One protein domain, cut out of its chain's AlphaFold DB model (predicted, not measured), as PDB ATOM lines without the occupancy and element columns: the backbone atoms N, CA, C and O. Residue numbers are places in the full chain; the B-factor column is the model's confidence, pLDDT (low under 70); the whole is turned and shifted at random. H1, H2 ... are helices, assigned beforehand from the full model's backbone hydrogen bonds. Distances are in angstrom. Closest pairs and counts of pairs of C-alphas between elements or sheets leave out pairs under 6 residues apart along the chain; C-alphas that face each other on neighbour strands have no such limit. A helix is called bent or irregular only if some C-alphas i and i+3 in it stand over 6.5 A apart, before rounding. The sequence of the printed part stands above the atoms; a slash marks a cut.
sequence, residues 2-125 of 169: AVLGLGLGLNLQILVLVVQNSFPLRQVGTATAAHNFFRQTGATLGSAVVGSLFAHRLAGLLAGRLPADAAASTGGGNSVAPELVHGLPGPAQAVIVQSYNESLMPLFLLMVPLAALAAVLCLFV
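What this domain is: This is residues 2 to 125 of the 169 residues of the protein "MFS transporter" of Arthrobacter deserti (UniProt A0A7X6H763). A long helix, H2, makes the length of a rod; H1 folds back from one end, and nearly straight H5 returns from the other, where short H3 and H4 lie. The printed part has 124 residues, 106 of them in five named helices, H1 to H5 in order along the chain, with no named strand; its class is all helix, and it is only just extended, close to loose, with a radius of gyration of the C-alphas of 20.9 A and spans of 66 by 24 by 24 A.

How they stand to each other: H1, residues 2 to 21, and H2, residues 25 to 65, form a hairpin, a shallow tilt of 31 degrees; H1 touches H2 with residues 16 to 20 alone, closest C-alphas Gln 20 and Val 28, 5.9 A. H3, residues 68 to 73, and H4, residues 82 to 86, are close but not clearly touching, closest C-alphas Ser 73 and Leu 84, 7.4 A. H5, residues 90 to 123, assigned as one helix by its hydrogen bonds, is bent, C-alphas 103 and 106 being 6.6 A apart; its arms, H5a, residues 90 to 103, and H5b, residues 106 to 123, stand at 18 degrees. H5a touches residues 54 to 65 of H2 alone, a steep tilt of 43 degrees, opposite ways, closest C-alphas Leu 58 and Ser 103, 5.4 A. H5b only just touches H2, with 3 pairs of C-alphas within 8 A, the closest Val 50 and Leu 107, 6.8 A. Every O i to N i+4 pair is within hydrogen-bond range in H3, H4 and H5a, against 13 of 16 in H1, 35 of 37 in H2 and 13 of 14 in H5b.

Where its parts are: H1 begins at C-alpha 2 (131.419, 214.625, 207.795) and is 29.2 A long; H2 is 59.5 A, H5a 20.1 A and H5b 26.3 A, ending at C-alpha 123 (116.306, 205.045, 189.817). H2 is irregular, C-alphas 26 and 29 being 7.0 A apart, and H1 only just, C-alphas 12 and 15 being 6.6 A apart.

The domain as a whole: The C-alphas of Pro 24 and Asp 69, the two farthest apart, are 66.1 A apart. The printed part has no cut and no long link. pLDDT is under 70 at residue 5, residues 7 to 29, residue 31 and residues 75 to 85.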
ATOM      1  N   ALA A   2     132.730 214.404 207.157       71.25
ATOM      2  CA  ALA A   2     131.419 214.625 207.795       71.25
ATOM      3  C   ALA A   2     130.204 214.478 206.848       71.25
ATOM      4  O   ALA A   2     129.279 213.742 207.164       71.25
ATOM      5  N   VAL A   3     130.229 215.101 205.661       71.19
ATOM      6  CA  VAL A   3     129.132 215.013 204.666       71.19
ATOM      7  C   VAL A   3     128.959 213.590 204.122       71.19
ATOM      8  O   VAL A   3     127.847 213.090 204.013       71.19
ATOM      9  N   LEU A   4     130.077 212.916 203.834       70.44
ATOM     10  CA  LEU A   4     130.103 211.524 203.375       70.44
ATOM     11  C   LEU A   4     129.567 210.573 204.458       70.44
ATOM     12  O   LEU A   4     128.755 209.708 204.160       70.44
ATOM     13  N   GLY A   5     129.971 210.775 205.717       68.06
ATOM     14  CA  GLY A   5     129.507 209.995 206.865       68.06
ATOM     15  C   GLY A   5     128.023 210.201 207.174       68.06
ATOM     16  O   GLY A   5     127.321 209.229 207.441       68.06
ATOM     17  N   LEU A   6     127.521 211.435 207.066       71.44
ATOM     18  CA  LEU A   6     126.091 211.738 207.190       71.44
ATOM     19  C   LEU A   6     125.270 211.089 206.072       71.44
ATOM     20  O   LEU A   6     124.256 210.456 206.352       71.44
ATOM     21  N   GLY A   7     125.731 211.197 204.823       64.69
ATOM     22  CA  GLY A   7     125.075 210.562 203.679       64.69
ATOM     23  C   GLY A   7     125.004 209.040 203.819       64.69
ATOM     24  O   GLY A   7     123.948 208.453 203.591       64.69
ATOM     25  N   LEU A   8     126.092 208.405 204.267       64.69
ATOM     26  CA  LEU A   8     126.131 206.963 204.518       64.69
ATOM     27  C   LEU A   8     125.197 206.561 205.675       64.69
ATOM     28  O   LEU A   8     124.458 205.589 205.556       64.69
ATOM     29  N   GLY A   9     125.193 207.327 206.772       63.59
ATOM     30  CA  GLY A   9     124.360 207.064 207.950       63.59
ATOM     31  C   GLY A   9     122.858 207.173 207.674       63.59
ATOM     32  O   GLY A   9     122.091 206.321 208.116       63.59
ATOM     33  N   LEU A  10     122.446 208.177 206.894       61.38
ATOM     34  CA  LEU A  10     121.048 208.369 206.493       61.38
ATOM     35  C   LEU A  10     120.579 207.290 205.502       61.38
ATOM     36  O   LEU A  10     119.457 206.795 205.610       61.38
ATOM     37  N   ASN A  11     121.443 206.870 204.569       61.62
ATOM     38  CA  ASN A  11     121.111 205.839 203.579       61.62
ATOM     39  C   ASN A  11     120.842 204.464 204.225       61.62
ATOM     40  O   ASN A  11     119.916 203.762 203.816       61.62
ATOM     41  N   LEU A  12     121.580 204.117 205.288       61.78
ATOM     42  CA  LEU A  12     121.422 202.845 206.006       61.78
ATOM     43  C   LEU A  12     120.022 202.641 206.619       61.78
ATOM     44  O   LEU A  12     119.615 201.495 206.807       61.78
ATOM     45  N   GLN A  13     119.286 203.715 206.926       58.38
ATOM     46  CA  GLN A  13     117.986 203.638 207.609       58.38
ATOM     47  C   GLN A  13     116.784 203.709 206.652       58.38
ATOM     48  O   GLN A  13     115.756 203.082 206.910       58.38
ATOM     49  N   ILE A  14     116.910 204.409 205.521       61.25
ATOM     50  CA  ILE A  14     115.790 204.653 204.595       61.25
ATOM     51  C   ILE A  14     115.312 203.363 203.912       61.25
ATOM     52  O   ILE A  14     114.111 203.113 203.847       61.25
ATOM     53  N   LEU A  15     116.229 202.500 203.465       58.56
ATOM     54  CA  LEU A  15     115.876 201.236 202.799       58.56
ATOM     55  C   LEU A  15     115.115 200.270 203.722       58.56
ATOM     56  O   LEU A  15     114.202 199.572 203.282       58.56
ATOM     57  N   VAL A  16     115.448 200.264 205.016       60.66
ATOM     58  CA  VAL A  16     114.766 199.438 206.022       60.66
ATOM     59  C   VAL A  16     113.352 199.957 206.277       60.66
ATOM     60  O   VAL A  16     112.419 199.160 206.310       60.66
ATOM     61  N   LEU A  17     113.176 201.278 206.371       58.72
ATOM     62  CA  LEU A  17     111.860 201.903 206.530       58.72
ATOM     63  C   LEU A  17     110.932 201.614 205.339       58.72
ATOM     64  O   LEU A  17     109.765 201.293 205.548       58.72
ATOM     65  N   VAL A  18     111.444 201.658 204.104       58.66
ATOM     66  CA  VAL A  18     110.656 201.356 202.892       58.66
ATOM     67  C   VAL A  18     110.203 199.892 202.864       58.66
ATOM     68  O   VAL A  18     109.033 199.613 202.593       58.66
ATOM     69  N   VAL A  19     111.092 198.950 203.197       55.28
ATOM     70  CA  VAL A  19     110.753 197.517 203.263       55.28
ATOM     71  C   VAL A  19     109.772 197.231 204.400       55.28
ATOM     72  O   VAL A  19     108.813 196.489 204.204       55.28
ATOM     73  N   GLN A  20     109.968 197.835 205.570       48.06
ATOM     74  CA  GLN A  20     109.067 197.656 206.710       48.06
ATOM     75  C   GLN A  20     107.671 198.231 206.450       48.06
ATOM     76  O   GLN A  20     106.693 197.681 206.946       48.06
ATOM     77  N   ASN A  21     107.564 199.295 205.652       54.88
ATOM     78  CA  ASN A  21     106.288 199.931 205.335       54.88
ATOM     79  C   ASN A  21     105.505 199.222 204.207       54.88
ATOM     80  O   ASN A  21     104.281 199.289 204.160       54.88
ATOM     81  N   SER A  22     106.188 198.504 203.308       54.72
ATOM     82  CA  SER A  22     105.579 197.979 202.072       54.72
ATOM     83  C   SER A  22     104.954 196.579 202.185       54.72
ATOM     84  O   SER A  22     104.398 196.090 201.198       54.72
ATOM     85  N   PHE A  23     105.046 195.905 203.341       48.38
ATOM     86  CA  PHE A  23     104.567 194.525 203.511       48.38
ATOM     87  C   PHE A  23     103.624 194.362 204.716       48.38
ATOM     88  O   PHE A  23     103.860 194.958 205.765       48.38
ATOM     89  N   PRO A  24     102.594 193.495 204.623       51.78
ATOM     90  CA  PRO A  24     101.807 193.081 205.787       51.78
ATOM     91  C   PRO A  24     102.720 192.450 206.852       51.78
ATOM     92  O   PRO A  24     103.628 191.700 206.485       51.78
ATOM     93  N   LEU A  25     102.456 192.677 208.152       53.84
ATOM     94  CA  LEU A  25     103.288 192.231 209.299       53.84
ATOM     95  C   LEU A  25     103.816 190.785 209.187       53.84
ATOM     96  O   LEU A  25     104.924 190.484 209.620       53.84
ATOM     97  N   ARG A  26     103.046 189.899 208.553       58.06
ATOM     98  CA  ARG A  26     103.348 188.476 208.350       58.06
ATOM     99  C   ARG A  26     104.480 188.181 207.347       58.06
ATOM    100  O   ARG A  26     105.006 187.077 207.360       58.06
ATOM    101  N   GLN A  27     104.871 189.132 206.493       60.44
ATOM    102  CA  GLN A  27     105.959 188.976 205.503       60.44
ATOM    103  C   GLN A  27     107.139 189.938 205.730       60.44
ATOM    104  O   GLN A  27     108.200 189.767 205.124       60.44
ATOM    105  N   VAL A  28     106.996 190.909 206.642       65.31
ATOM    106  CA  VAL A  28     108.044 191.889 206.989       65.31
ATOM    107  C   VAL A  28     109.318 191.200 207.489       65.31
ATOM    108  O   VAL A  28     110.418 191.632 207.144       65.31
ATOM    109  N   GLY A  29     109.192 190.099 208.240       69.38
ATOM    110  CA  GLY A  29     110.334 189.316 208.724       69.38
ATOM    111  C   GLY A  29     111.179 188.731 207.589       69.38
ATOM    112  O   GLY A  29     112.392 188.934 207.553       69.38
ATOM    113  N   THR A  30     110.544 188.082 206.608       73.88
ATOM    114  CA  THR A  30     111.224 187.518 205.429       73.88
ATOM    115  C   THR A  30     111.826 188.609 204.545       73.88
ATOM    116  O   THR A  30     112.967 188.474 204.109       73.88
ATOM    117  N   ALA A  31     111.105 189.712 204.319       65.19
ATOM    118  CA  ALA A  31     111.606 190.835 203.528       65.19
ATOM    119  C   ALA A  31     112.824 191.511 204.193       65.19
ATOM    120  O   ALA A  31     113.824 191.796 203.533       65.19
ATOM    121  N   THR A  32     112.787 191.686 205.517       71.38
ATOM    122  CA  THR A  32     113.907 192.227 206.304       71.38
ATOM    123  C   THR A  32     115.106 191.277 206.300       71.38
ATOM    124  O   THR A  32     116.244 191.717 206.126       71.38
ATOM    125  N   ALA A  33     114.870 189.970 206.455       73.81
ATOM    126  CA  ALA A  33     115.918 188.955 206.399       73.81
ATOM    127  C   ALA A  33     116.591 188.910 205.018       73.81
ATOM    128  O   ALA A  33     117.818 188.925 204.947       73.81
ATOM    129  N   ALA A  34     115.812 188.943 203.933       75.50
ATOM    130  CA  ALA A  34     116.335 188.999 202.568       75.50
ATOM    131  C   ALA A  34     117.170 190.270 202.331       75.50
ATOM    132  O   ALA A  34     118.285 190.190 201.815       75.50
ATOM    133  N   HIS A  35     116.684 191.433 202.776       73.06
ATOM    134  CA  HIS A  35     117.430 192.690 202.691       73.06
ATOM    135  C   HIS A  35     118.765 192.624 203.454       73.06
ATOM    136  O   HIS A  35     119.816 192.997 202.927       73.06
ATOM    137  N   ASN A  36     118.749 192.099 204.683       77.25
ATOM    138  CA  ASN A  36     119.963 191.920 205.479       77.25
ATOM    139  C   ASN A  36     120.937 190.920 204.838       77.25
ATOM    140  O   ASN A  36     122.141 191.181 204.838       77.25
ATOM    141  N   PHE A  37     120.427 189.827 204.266       82.94
ATOM    142  CA  PHE A  37     121.224 188.825 203.562       82.94
ATOM    143  C   PHE A  37     121.956 189.441 202.366       82.94
ATOM    144  O   PHE A  37     123.184 189.399 202.324       82.94
ATOM    145  N   PHE A  38     121.243 190.107 201.450       81.12
ATOM    146  CA  PHE A  38     121.873 190.741 200.287       81.12
ATOM    147  C   PHE A  38     122.890 191.811 200.683       81.12
ATOM    148  O   PHE A  38     123.957 191.893 200.073       81.12
ATOM    149  N   ARG A  39     122.610 192.589 201.737       80.25
ATOM    150  CA  ARG A  39     123.566 193.566 202.271       80.25
ATOM    151  C   ARG A  39     124.844 192.890 202.764       80.25
ATOM    152  O   ARG A  39     125.934 193.356 202.442       80.25
ATOM    153  N   GLN A  40     124.728 191.815 203.540       85.25
ATOM    154  CA  GLN A  40     125.889 191.086 204.056       85.25
ATOM    155  C   GLN A  40     126.678 190.415 202.931       85.25
ATOM    156  O   GLN A  40     127.898 190.547 202.886       85.25
ATOM    157  N   THR A  41     126.002 189.762 201.984       89.88
ATOM    158  CA  THR A  41     126.649 189.171 200.806       89.88
ATOM    159  C   THR A  41     127.379 190.234 199.988       89.88
ATOM    160  O   THR A  41     128.549 190.051 199.653       89.88
ATOM    161  N   GLY A  42     126.736 191.375 199.728       85.06
ATOM    162  CA  GLY A  42     127.347 192.503 199.026       85.06
ATOM    163  C   GLY A  42     128.549 193.089 199.770       85.06
ATOM    164  O   GLY A  42     129.574 193.351 199.150       85.06
ATOM    165  N   ALA A  43     128.471 193.236 201.096       83.81
ATOM    166  CA  ALA A  43     129.576 193.731 201.918       83.81
ATOM    167  C   ALA A  43     130.783 192.776 201.910       83.81
ATOM    168  O   ALA A  43     131.928 193.214 201.770       83.81
ATOM    169  N   THR A  44     130.540 191.468 202.000       91.62
ATOM    170  CA  THR A  44     131.603 190.456 201.956       91.62
ATOM    171  C   THR A  44     132.261 190.406 200.578       91.62
ATOM    172  O   THR A  44     133.483 190.484 200.481       91.62
ATOM    173  N   LEU A  45     131.476 190.360 199.497       92.94
ATOM    174  CA  LEU A  45     132.015 190.364 198.131       92.94
ATOM    175  C   LEU A  45     132.745 191.675 197.812       92.94
ATOM    176  O   LEU A  45     133.847 191.657 197.266       92.94
ATOM    177  N   GLY A  46     132.159 192.810 198.197       88.19
ATOM    178  CA  GLY A  46     132.752 194.129 198.006       88.19
ATOM    179  C   GLY A  46     134.088 194.266 198.727       88.19
ATOM    180  O   GLY A  46     135.075 194.677 198.117       88.19
ATOM    181  N   SER A  47     134.158 193.862 199.999       89.44
ATOM    182  CA  SER A  47     135.407 193.920 200.767       89.44
ATOM    183  C   SER A  47     136.479 192.973 200.220       89.44
ATOM    184  O   SER A  47     137.643 193.368 200.155       89.44
ATOM    185  N   ALA A  48     136.106 191.781 199.740       93.00
ATOM    186  CA  ALA A  48     137.039 190.850 199.106       93.00
ATOM    187  C   ALA A  48     137.654 191.425 197.818       93.00
ATOM    188  O   ALA A  48     138.872 191.373 197.640       93.00
ATOM    189  N   VAL A  49     136.837 192.019 196.939       92.19
ATOM    190  CA  VAL A  49     137.317 192.637 195.689       92.19
ATOM    191  C   VAL A  49     138.233 193.827 195.980       92.19
ATOM    192  O   VAL A  49     139.330 193.911 195.427       92.19
ATOM    193  N   VAL A  50     137.814 194.726 196.876       90.31
ATOM    194  CA  VAL A  50     138.598 195.905 197.281       90.31
ATOM    195  C   VAL A  50     139.919 195.479 197.928       90.31
ATOM    196  O   VAL A  50     140.973 195.991 197.557       90.31
ATOM    197  N   GLY A  51     139.882 194.510 198.845       89.75
ATOM    198  CA  GLY A  51     141.070 193.986 199.519       89.75
ATOM    199  C   GLY A  51     142.042 193.294 198.562       89.75
ATOM    200  O   GLY A  51     143.246 193.534 198.633       89.75
ATOM    201  N   SER A  52     141.534 192.493 197.620       91.94
ATOM    202  CA  SER A  52     142.357 191.828 196.603       91.94
ATOM    203  C   SER A  52     143.031 192.835 195.668       91.94
ATOM    204  O   SER A  52     144.240 192.753 195.444       91.94
ATOM    205  N   LEU A  53     142.285 193.832 195.181       91.88
ATOM    206  CA  LEU A  53     142.839 194.881 194.326       91.88
ATOM    207  C   LEU A  53     143.881 195.721 195.076       91.88
ATOM    208  O   LEU A  53     144.940 196.017 194.522       91.88
ATOM    209  N   PHE A  54     143.612 196.065 196.337       90.75
ATOM    210  CA  PHE A  54     144.570 196.746 197.205       90.75
ATOM    211  C   PHE A  54     145.867 195.949 197.354       90.75
ATOM    212  O   PHE A  54     146.941 196.481 197.077       90.75
ATOM    213  N   ALA A  55     145.765 194.674 197.740       89.00
ATOM    214  CA  ALA A  55     146.916 193.803 197.947       89.00
ATOM    215  C   ALA A  55     147.734 193.638 196.659       89.00
ATOM    216  O   ALA A  55     148.952 193.793 196.682       89.00
ATOM    217  N   HIS A  56     147.067 193.412 195.523       89.38
ATOM    218  CA  HIS A  56     147.723 193.282 194.223       89.38
ATOM    219  C   HIS A  56     148.485 194.555 193.832       89.38
ATOM    220  O   HIS A  56     149.646 194.494 193.425       89.38
ATOM    221  N   ARG A  57     147.857 195.726 193.992       90.25
ATOM    222  CA  ARG A  57     148.502 197.007 193.681       90.25
ATOM    223  C   ARG A  57     149.656 197.313 194.620       90.25
ATOM    224  O   ARG A  57     150.701 197.761 194.158       90.25
ATOM    225  N   LEU A  58     149.471 197.085 195.916       88.94
ATOM    226  CA  LEU A  58     150.506 197.320 196.912       88.94
ATOM    227  C   LEU A  58     151.725 196.431 196.642       88.94
ATOM    228  O   LEU A  58     152.837 196.949 196.575       88.94
ATOM    229  N   ALA A  59     151.515 195.136 196.392       86.19
ATOM    230  CA  ALA A  59     152.586 194.208 196.040       86.19
ATOM    231  C   ALA A  59     153.338 194.655 194.776       86.19
ATOM    232  O   ALA A  59     154.567 194.687 194.772       86.19
ATOM    233  N   GLY A  60     152.623 195.086 193.728       87.19
ATOM    234  CA  GLY A  60     153.242 195.601 192.501       87.19
ATOM    235  C   GLY A  60     154.084 196.866 192.715       87.19
ATOM    236  O   GLY A  60     155.193 196.966 192.191       87.19
ATOM    237  N   LEU A  61     153.595 197.820 193.515       88.19
ATOM    238  CA  LEU A  61     154.335 199.047 193.843       88.19
ATOM    239  C   LEU A  61     155.579 198.756 194.691       88.19
ATOM    240  O   LEU A  61     156.636 199.337 194.445       88.19
ATOM    241  N   LEU A  62     155.467 197.841 195.655       86.81
ATOM    242  CA  LEU A  62     156.583 197.432 196.504       86.81
ATOM    243  C   LEU A  62     157.645 196.685 195.694       86.81
ATOM    244  O   LEU A  62     158.819 197.025 195.801       86.81
ATOM    245  N   ALA A  63     157.252 195.745 194.831       83.94
ATOM    246  CA  ALA A  63     158.183 194.994 193.989       83.94
ATOM    247  C   ALA A  63     159.029 195.900 193.074       83.94
ATOM    248  O   ALA A  63     160.188 195.595 192.810       83.94
ATOM    249  N   GLY A  64     158.472 197.027 192.614       83.31
ATOM    250  CA  GLY A  64     159.186 197.982 191.762       83.31
ATOM    251  C   GLY A  64     160.022 199.030 192.502       83.31
ATOM    252  O   GLY A  64     160.817 199.716 191.862       83.31
ATOM    253  N   ARG A  65     159.829 199.212 193.817       85.06
ATOM    254  CA  ARG A  65     160.405 200.347 194.568       85.06
ATOM    255  C   ARG A  65     161.199 199.957 195.809       85.06
ATOM    256  O   ARG A  65     161.955 200.789 196.309       85.06
ATOM    257  N   LEU A  66     161.037 198.740 196.330       83.12
ATOM    258  CA  LEU A  66     161.827 198.289 197.472       83.12
ATOM    259  C   LEU A  66     163.277 198.012 197.055       83.12
ATOM    260  O   LEU A  66     163.511 197.297 196.080       83.12
ATOM    261  N   PRO A  67     164.261 198.498 197.833       81.06
ATOM    262  CA  PRO A  67     165.634 198.015 197.742       81.06
ATOM    263  C   PRO A  67     165.686 196.494 197.930       81.06
ATOM    264  O   PRO A  67     164.930 195.954 198.739       81.06
ATOM    265  N   ALA A  68     166.602 195.808 197.237       78.00
ATOM    266  CA  ALA A  68     166.703 194.344 197.255       78.00
ATOM    267  C   ALA A  68     166.810 193.758 198.679       78.00
ATOM    268  O   ALA A  68     166.138 192.777 198.992       78.00
ATOM    269  N   ASP A  69     167.566 194.415 199.563       75.88
ATOM    270  CA  ASP A  69     167.724 193.996 200.962       75.88
ATOM    271  C   ASP A  69     166.403 194.082 201.749       75.88
ATOM    272  O   ASP A  69     166.045 193.170 202.494       75.88
ATOM    273  N   ALA A  70     165.622 195.144 201.526       74.88
ATOM    274  CA  ALA A  70     164.307 195.316 202.144       74.88
ATOM    275  C   ALA A  70     163.257 194.365 201.534       74.88
ATOM    276  O   ALA A  70     162.368 193.863 202.234       74.88
ATOM    277  N   ALA A  71     163.358 194.075 200.235       75.44
ATOM    278  CA  ALA A  71     162.494 193.115 199.552       75.44
ATOM    279  C   ALA A  71     162.690 191.696 200.109       75.44
ATOM    280  O   ALA A  71     161.704 191.000 200.357       75.44
ATOM    281  N   ALA A  72     163.931 191.292 200.394       74.69
ATOM    282  CA  ALA A  72     164.223 189.999 201.011       74.69
ATOM    283  C   ALA A  72     163.573 189.861 202.402       74.69
ATOM    284  O   ALA A  72     162.962 188.835 202.699       74.69
ATOM    285  N   SER A  73     163.613 190.917 203.222       72.19
ATOM    286  CA  SER A  73     163.004 190.915 204.563       72.19
ATOM    287  C   SER A  73     161.468 190.948 204.583       72.19
ATOM    288  O   SER A  73     160.861 190.582 205.586       72.19
ATOM    289  N   THR A  74     160.825 191.359 203.486       70.00
ATOM    290  CA  THR A  74     159.354 191.486 203.373       70.00
ATOM    291  C   THR A  74     158.725 190.388 202.509       70.00
ATOM    292  O   THR A  74     157.547 190.460 202.141       70.00
ATOM    293  N   GLY A  75     159.505 189.363 202.143       69.94
ATOM    294  CA  GLY A  75     159.048 188.285 201.264       69.94
ATOM    295  C   GLY A  75     158.671 188.774 199.863       69.94
ATOM    296  O   GLY A  75     157.714 188.270 199.280       69.94
ATOM    297  N   GLY A  76     159.375 189.785 199.345       65.94
ATOM    298  CA  GLY A  76     159.147 190.360 198.017       65.94
ATOM    299  C   GLY A  76     157.945 191.306 197.934       65.94
ATOM    300  O   GLY A  76     157.330 191.401 196.878       65.94
ATOM    301  N   GLY A  77     157.578 191.975 199.034       66.25
ATOM    302  CA  GLY A  77     156.413 192.872 199.077       66.25
ATOM    303  C   GLY A  77     155.072 192.169 199.319       66.25
ATOM    304  O   GLY A  77     154.031 192.821 199.308       66.25
ATOM    305  N   ASN A  78     155.096 190.858 199.580       66.94
ATOM    306  CA  ASN A  78     153.910 190.051 199.883       66.94
ATOM    307  C   ASN A  78     153.516 190.109 201.368       66.94
ATOM    308  O   ASN A  78     152.381 189.784 201.715       66.94
ATOM    309  N   SER A  79     154.442 190.511 202.247       66.56
ATOM    310  CA  SER A  79     154.201 190.661 203.680       66.56
ATOM    311  C   SER A  79     154.641 192.045 204.146       66.56
ATOM    312  O   SER A  79     155.829 192.360 204.197       66.56
ATOM    313  N   VAL A  80     153.659 192.883 204.481       65.62
ATOM    314  CA  VAL A  80     153.855 194.258 204.969       65.62
ATOM    315  C   VAL A  80     153.382 194.357 206.420       65.62
ATOM    316  O   VAL A  80     152.670 195.284 206.804       65.62
ATOM    317  N   ALA A  81     153.714 193.342 207.221       68.81
ATOM    318  CA  ALA A  81     153.377 193.327 208.638       68.81
ATOM    319  C   ALA A  81     154.065 194.515 209.343       68.81
ATOM    320  O   ALA A  81     155.265 194.716 209.127       68.81
ATOM    321  N   PRO A  82     153.350 195.306 210.168       64.94
ATOM    322  CA  PRO A  82     153.907 196.491 210.822       64.94
ATOM    323  C   PRO A  82     155.210 196.213 211.579       64.94
ATOM    324  O   PRO A  82     156.115 197.046 211.574       64.94
ATOM    325  N   GLU A  83     155.349 195.033 212.186       68.75
ATOM    326  CA  GLU A  83     156.555 194.626 212.913       68.75
ATOM    327  C   GLU A  83     157.783 194.517 211.995       68.75
ATOM    328  O   GLU A  83     158.873 194.945 212.372       68.75
ATOM    329  N   LEU A  84     157.605 194.010 210.770       67.81
ATOM    330  CA  LEU A  84     158.677 193.895 209.774       67.81
ATOM    331  C   LEU A  84     159.085 195.267 209.232       67.81
ATOM    332  O   LEU A  84     160.258 195.498 208.948       67.81
ATOM    333  N   VAL A  85     158.133 196.197 209.124       69.69
ATOM    334  CA  VAL A  85     158.377 197.551 208.609       69.69
ATOM    335  C   VAL A  85     159.163 198.411 209.602       69.69
ATOM    336  O   VAL A  85     160.055 199.156 209.194       69.69
ATOM    337  N   HIS A  86     158.894 198.293 210.905       72.56
ATOM    338  CA  HIS A  86     159.614 199.065 211.927       72.56
ATOM    339  C   HIS A  86     161.106 198.713 212.020       72.56
ATOM    340  O   HIS A  86     161.905 199.573 212.384       72.56
ATOM    341  N   GLY A  87     161.491 197.487 211.654       70.94
ATOM    342  CA  GLY A  87     162.894 197.060 211.599       70.94
ATOM    343  C   GLY A  87     163.665 197.557 210.369       70.94
ATOM    344  O   GLY A  87     164.880 197.379 210.305       70.94
ATOM    345  N   LEU A  88     162.988 198.166 209.389       71.12
ATOM    346  CA  LEU A  88     163.614 198.624 208.150       71.12
ATOM    347  C   LEU A  88     164.292 199.998 208.297       71.12
ATOM    348  O   LEU A  88     163.822 200.847 209.057       71.12
ATOM    349  N   PRO A  89     165.341 200.275 207.497       75.88
ATOM    350  CA  PRO A  89     165.926 201.609 207.389       75.88
ATOM    351  C   PRO A  89     164.871 202.655 206.998       75.88
ATOM    352  O   PRO A  89     164.031 202.398 206.132       75.88
ATOM    353  N   GLY A  90     164.956 203.866 207.561       77.62
ATOM    354  CA  GLY A  90     164.002 204.963 207.311       77.62
ATOM    355  C   GLY A  90     163.630 205.218 205.834       77.62
ATOM    356  O   GLY A  90     162.450 205.430 205.550       77.62
ATOM    357  N   PRO A  91     164.563 205.127 204.861       79.50
ATOM    358  CA  PRO A  91     164.229 205.247 203.440       79.50
ATOM    359  C   PRO A  91     163.247 204.178 202.930       79.50
ATOM    360  O   PRO A  91     162.362 204.488 202.138       79.50
ATOM    361  N   ALA A  92     163.356 202.931 203.399       79.12
ATOM    362  CA  ALA A  92     162.457 201.849 202.997       79.12
ATOM    363  C   ALA A  92     161.059 202.005 203.622       79.12
ATOM    364  O   ALA A  92     160.057 201.729 202.963       79.12
ATOM    365  N   GLN A  93     160.975 202.527 204.852       81.69
ATOM    366  CA  GLN A  93     159.692 202.872 205.477       81.69
ATOM    367  C   GLN A  93     158.941 203.940 204.674       81.69
ATOM    368  O   GLN A  93     157.745 203.790 204.420       81.69
ATOM    369  N   ALA A  94     159.639 204.982 204.206       84.56
ATOM    370  CA  ALA A  94     159.039 206.023 203.372       84.56
ATOM    371  C   ALA A  94     158.458 205.454 202.063       84.56
ATOM    372  O   ALA A  94     157.341 205.806 201.680       84.56
ATOM    373  N   VAL A  95     159.166 204.515 201.423       85.50
ATOM    374  CA  VAL A  95     158.683 203.825 200.214       85.50
ATOM    375  C   VAL A  95     157.411 203.020 200.489       85.50
ATOM    376  O   VAL A  95     156.491 203.038 199.669       85.50
ATOM    377  N   ILE A  96     157.324 202.340 201.634       83.62
ATOM    378  CA  ILE A  96     156.132 201.573 202.020       83.62
ATOM    379  C   ILE A  96     154.940 202.508 202.242       83.62
ATOM    380  O   ILE A  96     153.873 202.271 201.678       83.62
ATOM    381  N   VAL A  97     155.125 203.596 202.996       85.88
ATOM    382  CA  VAL A  97     154.067 204.589 203.254       85.88
ATOM    383  C   VAL A  97     153.572 205.217 201.950       85.88
ATOM    384  O   VAL A  97     152.363 205.313 201.725       85.88
ATOM    385  N   GLN A  98     154.489 205.595 201.056       87.56
ATOM    386  CA  GLN A  98     154.135 206.151 199.752       87.56
ATOM    387  C   GLN A  98     153.373 205.132 198.892       87.56
ATOM    388  O   GLN A  98     152.352 205.467 198.294       87.56
ATOM    389  N   SER A  99     153.829 203.877 198.868       87.75
ATOM    390  CA  SER A  99     153.177 202.801 198.111       87.75
ATOM    391  C   SER A  99     151.785 202.475 198.655       87.75
ATOM    392  O   SER A  99     150.879 202.202 197.871       87.75
ATOM    393  N   TYR A 100     151.586 202.564 199.973       87.38
ATOM    394  CA  TYR A 100     150.283 202.402 200.623       87.38
ATOM    395  C   TYR A 100     149.309 203.526 200.242       87.38
ATOM    396  O   TYR A 100     148.151 203.274 199.923       87.38
ATOM    397  N   ASN A 101     149.766 204.780 200.239       88.94
ATOM    398  CA  ASN A 101     148.930 205.908 199.822       88.94
ATOM    399  C   ASN A 101     148.518 205.789 198.342       88.94
ATOM    400  O   ASN A 101     147.351 205.964 197.984       88.94
ATOM    401  N   GLU A 102     149.470 205.420 197.486       90.81
ATOM    402  CA  GLU A 102     149.256 205.310 196.043       90.81
ATOM    403  C   GLU A 102     148.427 204.079 195.649       90.81
ATOM    404  O   GLU A 102     147.700 204.118 194.653       90.81
ATOM    405  N   SER A 103     148.464 202.997 196.433       87.94
ATOM    406  CA  SER A 103     147.571 201.854 196.228       87.94
ATOM    407  C   SER A 103     146.122 202.160 196.626       87.94
ATOM    408  O   SER A 103     145.217 201.564 196.041       87.94
ATOM    409  N   LEU A 104     145.886 203.108 197.545       88.00
ATOM    410  CA  LEU A 104     144.551 203.519 198.001       88.00
ATOM    411  C   LEU A 104     143.789 204.410 197.013       88.00
ATOM    412  O   LEU A 104     142.583 204.229 196.831       88.00
ATOM    413  N   MET A 105     144.462 205.359 196.363       89.12
ATOM    414  CA  MET A 105     143.819 206.339 195.469       89.12
ATOM    415  C   MET A 105     142.880 205.707 194.412       89.12
ATOM    416  O   MET A 105     141.736 206.147 194.275       89.12
ATOM    417  N   PRO A 106     143.284 204.646 193.688       88.31
ATOM    418  CA  PRO A 106     142.458 204.031 192.652       88.31
ATOM    419  C   PRO A 106     141.247 203.291 193.223       88.31
ATOM    420  O   PRO A 106     140.231 203.181 192.543       88.31
ATOM    421  N   LEU A 107     141.326 202.803 194.468       89.94
ATOM    422  CA  LEU A 107     140.201 202.152 195.145       89.94
ATOM    423  C   LEU A 107     139.100 203.169 195.440       89.94
ATOM    424  O   LEU A 107     137.934 202.896 195.172       89.94
ATOM    425  N   PHE A 108     139.464 204.369 195.906       86.75
ATOM    426  CA  PHE A 108     138.501 205.459 196.078       86.75
ATOM    427  C   PHE A 108     137.868 205.873 194.751       86.75
ATOM    428  O   PHE A 108     136.653 206.058 194.682       86.75
ATOM    429  N   LEU A 109     138.667 205.962 193.684       90.12
ATOM    430  CA  LEU A 109     138.152 206.269 192.352       90.12
ATOM    431  C   LEU A 109     137.237 205.171 191.805       90.12
ATOM    432  O   LEU A 109     136.286 205.513 191.120       90.12
ATOM    433  N   LEU A 110     137.468 203.893 192.128       88.62
ATOM    434  CA  LEU A 110     136.585 202.774 191.763       88.62
ATOM    435  C   LEU A 110     135.238 202.836 192.500       88.62
ATOM    436  O   LEU A 110     134.209 202.456 191.942       88.62
ATOM    437  N   MET A 111     135.224 203.342 193.736       84.25
ATOM    438  CA  MET A 111     133.982 203.505 194.498       84.25
ATOM    439  C   MET A 111     133.043 204.549 193.879       84.25
ATOM    440  O   MET A 111     131.833 204.418 194.026       84.25
ATOM    441  N   VAL A 112     133.557 205.548 193.151       90.06
ATOM    442  CA  VAL A 112     132.736 206.586 192.496       90.06
ATOM    443  C   VAL A 112     131.806 206.021 191.405       90.06
ATOM    444  O   VAL A 112     130.594 206.199 191.536       90.06
ATOM    445  N   PRO A 113     132.288 205.332 190.349       90.69
ATOM    446  CA  PRO A 113     131.419 204.745 189.336       90.69
ATOM    447  C   PRO A 113     130.567 203.611 189.907       90.69
ATOM    448  O   PRO A 113     129.441 203.431 189.460       90.69
ATOM    449  N   LEU A 114     131.052 202.881 190.919       87.44
ATOM    450  CA  LEU A 114     130.253 201.862 191.599       87.44
ATOM    451  C   LEU A 114     129.062 202.485 192.345       87.44
ATOM    452  O   LEU A 114     127.939 201.997 192.229       87.44
ATOM    453  N   ALA A 115     129.284 203.591 193.060       84.31
ATOM    454  CA  ALA A 115     128.226 204.351 193.720       84.31
ATOM    455  C   ALA A 115     127.269 204.992 192.706       84.31
ATOM    456  O   ALA A 115     126.058 204.959 192.906       84.31
ATOM    457  N   ALA A 116     127.791 205.528 191.598       88.25
ATOM    458  CA  ALA A 116     126.970 206.061 190.514       88.25
ATOM    459  C   ALA A 116     126.098 204.969 189.878       88.25
ATOM    460  O   ALA A 116     124.911 205.189 189.664       88.25
ATOM    461  N   LEU A 117     126.648 203.775 189.639       88.81
ATOM    462  CA  LEU A 117     125.896 202.627 189.137       88.81
ATOM    463  C   LEU A 117     124.799 202.211 190.120       88.81
ATOM    464  O   LEU A 117     123.661 202.024 189.705       88.81
ATOM    465  N   ALA A 118     125.110 202.111 191.415       82.25
ATOM    466  CA  ALA A 118     124.114 201.813 192.443       82.25
ATOM    467  C   ALA A 118     123.002 202.876 192.482       82.25
ATOM    468  O   ALA A 118     121.826 202.530 192.552       82.25
ATOM    469  N   ALA A 119     123.358 204.159 192.365       82.38
ATOM    470  CA  ALA A 119     122.394 205.251 192.285       82.38
ATOM    471  C   ALA A 119     121.504 205.138 191.036       82.38
ATOM    472  O   ALA A 119     120.289 205.271 191.147       82.38
ATOM    473  N   VAL A 120     122.080 204.830 189.870       86.94
ATOM    474  CA  VAL A 120     121.326 204.599 188.628       86.94
ATOM    475  C   VAL A 120     120.389 203.402 188.770       86.94
ATOM    476  O   VAL A 120     119.228 203.503 188.392       86.94
ATOM    477  N   LEU A 121     120.844 202.292 189.355       81.94
ATOM    478  CA  LEU A 121     119.997 201.125 189.619       81.94
ATOM    479  C   LEU A 121     118.839 201.465 190.564       81.94
ATOM    480  O   LEU A 121     117.718 201.022 190.321       81.94
ATOM    481  N   CYS A 122     119.074 202.293 191.587       77.56
ATOM    482  CA  CYS A 122     118.012 202.793 192.461       77.56
ATOM    483  C   CYS A 122     116.949 203.599 191.701       77.56
ATOM    484  O   CYS A 122     115.782 203.512 192.064       77.56
ATOM    485  N   LEU A 123     117.300 204.327 190.633       80.44
ATOM    486  CA  LEU A 123     116.306 205.045 189.817       80.44
ATOM    487  C   LEU A 123     115.332 204.104 189.086       80.44
ATOM    488  O   LEU A 123     114.235 204.526 188.734       80.44
ATOM    489  N   PHE A 124     115.710 202.842 188.860       77.94
ATOM    490  CA  PHE A 124     114.847 201.825 188.245       77.94
ATOM    491  C   PHE A 124     114.052 201.002 189.267       77.94
ATOM    492  O   PHE A 124     113.234 200.166 188.874       77.94
ATOM    493  N   VAL A 125     114.273 201.211 190.569       73.06
ATOM    494  CA  VAL A 125     113.469 200.568 191.610       73.06
ATOM    495  C   VAL A 125     112.074 201.181 191.571       73.06
ATOM    496  O   VAL A 125     111.877 202.342 191.912       73.06
TER     497      VAL A 125